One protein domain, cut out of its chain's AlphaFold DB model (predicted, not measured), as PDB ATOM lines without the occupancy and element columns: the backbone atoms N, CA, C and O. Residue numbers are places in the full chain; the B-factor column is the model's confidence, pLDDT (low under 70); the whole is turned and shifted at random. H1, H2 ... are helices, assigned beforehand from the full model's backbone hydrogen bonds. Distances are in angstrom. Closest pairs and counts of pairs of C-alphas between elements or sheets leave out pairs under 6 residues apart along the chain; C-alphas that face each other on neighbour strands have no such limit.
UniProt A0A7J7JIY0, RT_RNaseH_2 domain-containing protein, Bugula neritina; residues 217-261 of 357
ATOM      1  N   CYS A 217      53.307 -18.469   2.433       65.06
ATOM      2  CA  CYS A 217      52.004 -18.063   2.956       65.06
ATOM      3  C   CYS A 217      50.801 -18.529   2.115       65.06
ATOM      4  O   CYS A 217      49.772 -18.877   2.678       65.06
ATOM      5  N   ARG A 218      50.893 -18.589   0.779       69.38
ATOM      6  CA  ARG A 218      49.785 -19.067  -0.067       69.38
ATOM      7  C   ARG A 218      49.682 -20.589  -0.055       69.38
ATOM      8  O   ARG A 218      48.586 -21.127  -0.196       69.38
ATOM      9  N   LEU A 219      50.802 -21.287   0.128       72.31
ATOM     10  CA  LEU A 219      50.794 -22.730   0.375       72.31
ATOM     11  C   LEU A 219      50.184 -23.044   1.746       72.31
ATOM     12  O   LEU A 219      49.403 -23.986   1.841       72.31
ATOM     13  N   GLU A 220      50.469 -22.238   2.768       75.62
ATOM     14  CA  GLU A 220      49.815 -22.326   4.079       75.62
ATOM     15  C   GLU A 220      48.317 -21.993   4.002       75.62
ATOM     16  O   GLU A 220      47.506 -22.722   4.563       75.62
ATOM     17  N   GLU A 221      47.915 -20.963   3.251       80.12
ATOM     18  CA  GLU A 221      46.501 -20.653   2.986       80.12
ATOM     19  C   GLU A 221      45.781 -21.824   2.311       80.12
ATOM     20  O   GLU A 221      44.675 -22.175   2.714       80.12
ATOM     21  N   ILE A 222      46.403 -22.450   1.305       79.19
ATOM     22  CA  ILE A 222      45.841 -23.629   0.637       79.19
ATOM     23  C   ILE A 222      45.773 -24.806   1.614       79.19
ATOM     24  O   ILE A 222      44.764 -25.499   1.632       79.19
ATOM     25  N   GLN A 223      46.793 -25.030   2.447       77.94
ATOM     26  CA  GLN A 223      46.762 -26.092   3.460       77.94
ATOM     27  C   GLN A 223      45.656 -25.869   4.494       77.94
ATOM     28  O   GLN A 223      44.945 -26.817   4.814       77.94
ATOM     29  N   ASN A 224      45.467 -24.636   4.966       81.75
ATOM     30  CA  ASN A 224      44.402 -24.288   5.904       81.75
ATOM     31  C   ASN A 224      43.021 -24.430   5.248       81.75
ATOM     32  O   ASN A 224      42.143 -25.075   5.810       81.75
ATOM     33  N   ALA A 225      42.849 -23.939   4.017       81.56
ATOM     34  CA  ALA A 225      41.599 -24.094   3.272       81.56
ATOM     35  C   ALA A 225      41.269 -25.568   2.975       81.56
ATOM     36  O   ALA A 225      40.108 -25.957   3.021       81.56
ATOM     37  N   VAL A 226      42.281 -26.401   2.705       78.31
ATOM     38  CA  VAL A 226      42.124 -27.855   2.537       78.31
ATOM     39  C   VAL A 226      41.826 -28.545   3.871       78.31
ATOM     40  O   VAL A 226      41.081 -29.521   3.898       78.31
ATOM     41  N   ALA A 227      42.381 -28.059   4.984       77.75
ATOM     42  CA  ALA A 227      42.085 -28.577   6.317       77.75
ATOM     43  C   ALA A 227      40.643 -28.273   6.750       77.75
ATOM     44  O   ALA A 227      40.029 -29.116   7.403       77.75
ATOM     45  N   ASP A 228      40.103 -27.127   6.343       79.75
ATOM     46  CA  ASP A 228      38.727 -26.716   6.637       79.75
ATOM     47  C   ASP A 228      37.691 -27.344   5.682       79.75
ATOM     48  O   ASP A 228      36.497 -27.359   5.986       79.75
ATOM     49  N   ASP A 229      38.123 -27.891   4.539       83.50
ATOM     50  CA  ASP A 229      37.233 -28.505   3.552       83.50
ATOM     51  C   ASP A 229      36.814 -29.932   3.955       83.50
ATOM     52  O   ASP A 229      37.500 -30.934   3.719       83.50
ATOM     53  N   GLU A 230      35.617 -30.031   4.535       75.00
ATOM     54  CA  GLU A 230      34.974 -31.288   4.924       75.00
ATOM     55  C   GLU A 230      34.782 -32.256   3.739       75.00
ATOM     56  O   GLU A 230      34.898 -33.477   3.899       75.00
ATOM     57  N   PHE A 231      34.559 -31.739   2.524       76.75
ATOM     58  CA  PHE A 231      34.408 -32.557   1.321       76.75
ATOM     59  C   PHE A 231      35.733 -33.227   0.937       76.75
ATOM     60  O   PHE A 231      35.751 -34.421   0.614       76.75
ATOM     61  N   TYR A 232      36.851 -32.502   1.021       77.62
ATOM     62  CA  TYR A 232      38.179 -33.043   0.724       77.62
ATOM     63  C   TYR A 232      38.581 -34.169   1.687       77.62
ATOM     64  O   TYR A 232      39.100 -35.209   1.253       77.62
ATOM     65  N   HIS A 233      38.287 -34.019   2.982       76.88
ATOM     66  CA  HIS A 233      38.545 -35.063   3.982       76.88
ATOM     67  C   HIS A 233      37.697 -36.310   3.750       76.88
ATOM     68  O   HIS A 233      38.205 -37.427   3.869       76.88
ATOM     69  N   LEU A 234      36.435 -36.140   3.341       75.75
ATOM     70  CA  LEU A 234      35.553 -37.251   2.986       75.75
ATOM     71  C   LEU A 234      36.114 -38.044   1.789       75.75
ATOM     72  O   LEU A 234      36.218 -39.271   1.847       75.75
ATOM     73  N   VAL A 235      36.537 -37.352   0.721       75.62
ATOM     74  CA  VAL A 235      37.154 -37.981  -0.467       75.62
ATOM     75  C   VAL A 235      38.448 -38.701  -0.097       75.62
ATOM     76  O   VAL A 235      38.649 -39.851  -0.489       75.62
ATOM     77  N   THR A 236      39.312 -38.056   0.685       77.12
ATOM     78  CA  THR A 236      40.583 -38.638   1.132       77.12
ATOM     79  C   THR A 236      40.355 -39.881   1.995       77.12
ATOM     80  O   THR A 236      41.015 -40.902   1.800       77.12
ATOM     81  N   GLY A 237      39.354 -39.852   2.879       75.94
ATOM     82  CA  GLY A 237      38.933 -41.006   3.671       75.94
ATOM     83  C   GLY A 237      38.478 -42.190   2.812       75.94
ATOM     84  O   GLY A 237      38.885 -43.323   3.067       75.94
ATOM     85  N   TYR A 238      37.698 -41.947   1.755       72.06
ATOM     86  CA  TYR A 238      37.278 -43.003   0.823       72.06
ATOM     87  C   TYR A 238      38.405 -43.502  -0.088       72.06
ATOM     88  O   TYR A 238      38.410 -44.674  -0.462       72.06
ATOM     89  N   LEU A 239      39.394 -42.669  -0.417       70.75
ATOM     90  CA  LEU A 239      40.590 -43.113  -1.142       70.75
ATOM     91  C   LEU A 239      41.438 -44.083  -0.309       70.75
ATOM     92  O   LEU A 239      41.968 -45.051  -0.852       70.75
ATOM     93  N   VAL A 240      41.545 -43.845   1.002       73.75
ATOM     94  CA  VAL A 240      42.330 -44.688   1.920       73.75
ATOM     95  C   VAL A 240      41.567 -45.953   2.331       73.75
ATOM     96  O   VAL A 240      42.151 -47.035   2.363       73.75
ATOM     97  N   ASN A 241      40.266 -45.839   2.615       70.56
ATOM     98  CA  ASN A 241      39.452 -46.940   3.151       70.56
ATOM     99  C   ASN A 241      38.661 -47.720   2.085       70.56
ATOM    100  O   ASN A 241      38.055 -48.746   2.400       70.56
ATOM    101  N   GLY A 242      38.690 -47.265   0.832       66.69
ATOM    102  CA  GLY A 242      37.943 -47.839  -0.283       66.69
ATOM    103  C   GLY A 242      36.644 -47.084  -0.567       66.69
ATOM    104  O   GLY A 242      35.975 -46.563   0.330       66.69
ATOM    105  N   TRP A 243      36.272 -47.029  -1.846       69.12
ATOM    106  CA  TRP A 243      35.086 -46.299  -2.289       69.12
ATOM    107  C   TRP A 243      33.821 -47.151  -2.082       69.12
ATOM    108  O   TRP A 243      33.814 -48.329  -2.459       69.12
ATOM    109  N   PRO A 244      32.727 -46.606  -1.514       67.69
ATOM    110  CA  PRO A 244      31.490 -47.361  -1.373       67.69
ATOM    111  C   PRO A 244      30.882 -47.683  -2.749       67.69
ATOM    112  O   PRO A 244      30.824 -46.796  -3.600       67.69
ATOM    113  N   PRO A 245      30.371 -48.910  -2.977       63.34
ATOM    114  CA  PRO A 245      29.896 -49.373  -4.290       63.34
ATOM    115  C   PRO A 245      28.598 -48.699  -4.767       63.34
ATOM    116  O   PRO A 245      28.232 -48.793  -5.935       63.34
ATOM    117  N   SER A 246      27.884 -48.027  -3.867       62.31
ATOM    118  CA  SER A 246      26.659 -47.276  -4.132       62.31
ATOM    119  C   SER A 246      26.773 -45.926  -3.446       62.31
ATOM    120  O   SER A 246      27.286 -45.865  -2.331       62.31
ATOM    121  N   TYR A 247      26.248 -44.877  -4.082       61.97
ATOM    122  CA  TYR A 247      26.177 -43.539  -3.502       61.97
ATOM    123  C   TYR A 247      25.474 -43.591  -2.132       61.97
ATOM    124  O   TYR A 247      24.296 -43.969  -2.082       61.97
ATOM    125  N   PRO A 248      26.160 -43.257  -1.025       62.78
ATOM    126  CA  PRO A 248      25.508 -43.116   0.267       62.78
ATOM    127  C   PRO A 248      24.661 -41.839   0.240       62.78
ATOM    128  O   PRO A 248      25.167 -40.758  -0.042       62.78
ATOM    129  N   GLY A 249      23.358 -41.956   0.511       58.38
ATOM    130  CA  GLY A 249      22.404 -40.835   0.450       58.38
ATOM    131  C   GLY A 249      22.674 -39.689   1.436       58.38
ATOM    132  O   GLY A 249      22.020 -38.659   1.341       58.38
ATOM    133  N   GLU A 250      23.626 -39.868   2.352       61.31
ATOM    134  CA  GLU A 250      24.077 -38.880   3.339       61.31
ATOM    135  C   GLU A 250      25.217 -37.984   2.818       61.31
ATOM    136  O   GLU A 250      25.545 -36.989   3.455       61.31
ATOM    137  N   ALA A 251      25.825 -38.299   1.665       60.56
ATOM    138  CA  ALA A 251      26.915 -37.496   1.108       60.56
ATOM    139  C   ALA A 251      26.397 -36.267   0.327       60.56
ATOM    140  O   ALA A 251      25.323 -36.339  -0.286       60.56
ATOM    141  N   PRO A 252      27.165 -35.159   0.273       66.31
ATOM    142  CA  PRO A 252      26.823 -33.977  -0.517       66.31
ATOM    143  C   PRO A 252      26.595 -34.310  -1.998       66.31
ATOM    144  O   PRO A 252      27.347 -35.084  -2.586       66.31
ATOM    145  N   ASN A 253      25.601 -33.687  -2.642       62.66
ATOM    146  CA  ASN A 253      25.212 -33.975  -4.037       62.66
ATOM    147  C   ASN A 253      26.367 -33.870  -5.056       62.66
ATOM    148  O   ASN A 253      26.331 -34.504  -6.115       62.66
ATOM    149  N   GLU A 254      27.405 -33.098  -4.742       64.06
ATOM    150  CA  GLU A 254      28.623 -32.951  -5.544       64.06
ATOM    151  C   GLU A 254      29.413 -34.264  -5.667       64.06
ATOM    152  O   GLU A 254      30.005 -34.544  -6.713       64.06
ATOM    153  N   PHE A 255      29.307 -35.143  -4.663       65.38
ATOM    154  CA  PHE A 255      29.942 -36.462  -4.628       65.38
ATOM    155  C   PHE A 255      29.433 -37.380  -5.751       65.38
ATOM    156  O   PHE A 255      30.147 -38.261  -6.234       65.38
ATOM    157  N   ARG A 256      28.211 -37.136  -6.248       63.75
ATOM    158  CA  ARG A 256      27.599 -37.903  -7.342       63.75
ATOM    159  C   ARG A 256      28.381 -37.774  -8.648       63.75
ATOM    160  O   ARG A 256      28.380 -38.707  -9.448       63.75
ATOM    161  N   ARG A 257      29.057 -36.639  -8.867       66.56
ATOM    162  CA  ARG A 257      29.873 -36.408 -10.070       66.56
ATOM    163  C   ARG A 257      31.125 -37.287 -10.088       66.56
ATOM    164  O   ARG A 257      31.521 -37.743 -11.155       66.56
ATOM    165  N   LEU A 258      31.700 -37.575  -8.920       65.50
ATOM    166  CA  LEU A 258      32.928 -38.365  -8.794       65.50
ATOM    167  C   LEU A 258      32.709 -39.838  -9.154       65.50
ATOM    168  O   LEU A 258      33.560 -40.443  -9.797       65.50
ATOM    169  N   TYR A 259      31.528 -40.386  -8.859       64.38
ATOM    170  CA  TYR A 259      31.158 -41.756  -9.231       64.38
ATOM    171  C   TYR A 259      31.152 -42.025 -10.746       64.38
ATOM    172  O   TYR A 259      31.316 -43.170 -11.158       64.38
ATOM    173  N   GLY A 260      30.994 -40.992 -11.581       63.28
ATOM    174  CA  GLY A 260      31.087 -41.119 -13.041       63.28
ATOM    175  C   GLY A 260      32.520 -41.169 -13.582       63.28
ATOM    176  O   GLY A 260      32.713 -41.505 -14.747       63.28
ATOM    177  N   LEU A 261      33.514 -40.830 -12.755       62.41
ATOM    178  CA  LEU A 261      34.926 -40.702 -13.132       62.41
ATOM    179  C   LEU A 261      35.810 -41.801 -12.522       62.41
ATOM    180  O   LEU A 261      37.017 -41.816 -12.762       62.41
TER     181      LEU A 261
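This is residues 217 to 261 of the 357 residues of the protein "RT_RNaseH_2 domain-containing protein" of Bugula neritina (UniProt A0A7J7JIY0). Two helices, H1 and H2, meet near their ends and make an L, and residues 217 to 230, of which 217 to 228 belong to H1, stick out as a free arm. After H2 a long loop, residues 242 to 254, folds back, and the short helix H3 follows it on one side of H2, without touching it. The printed part has 45 residues with three named helices, in the order H1, H2, H3, and no named strand; the class is all helix. The whole is loose, with a radius of gyration of the C-alphas of 12.5 A, and elongated, spanning 39 by 21 by 19 A.

H1, residues 217 to 228, and H2, residues 230 to 241, are joined by a tight link of one residue. They are close but not clearly touching, and their closest C-alphas, those of Val 226 and Tyr 232, are 6.8 A apart. Their lines are about perpendicular, at 76 degrees. H3, residues 255 to 258, is apart from H1. H2 and H3 are only just apart, with their closest C-alphas 8.4 A from each other. Every O i to N i+4 pair is within hydrogen-bond range in H1 and H2; H3 is too short for such a pair, and its one O i to N i+3 pair is within range.

H1 begins at C-alpha 217, (52.004, -18.063, 2.956), and is 16.3 A long from first to last C-alpha. H2 begins at C-alpha 230, (34.974, -31.288, 4.924), and is 16.4 A long. H3 is 5.5 A long and ends at C-alpha 258, (32.928, -38.365, -8.794).

The two C-alphas farthest apart, those of Cys 217 and Ser 246, are 39.3 A apart. The link from H2 to H3 is long, with 13 residues, and the printed part has no cut. The mean pLDDT of the printed part is 70.6, and residues 217 to 218 and 242 to 261 are under 70.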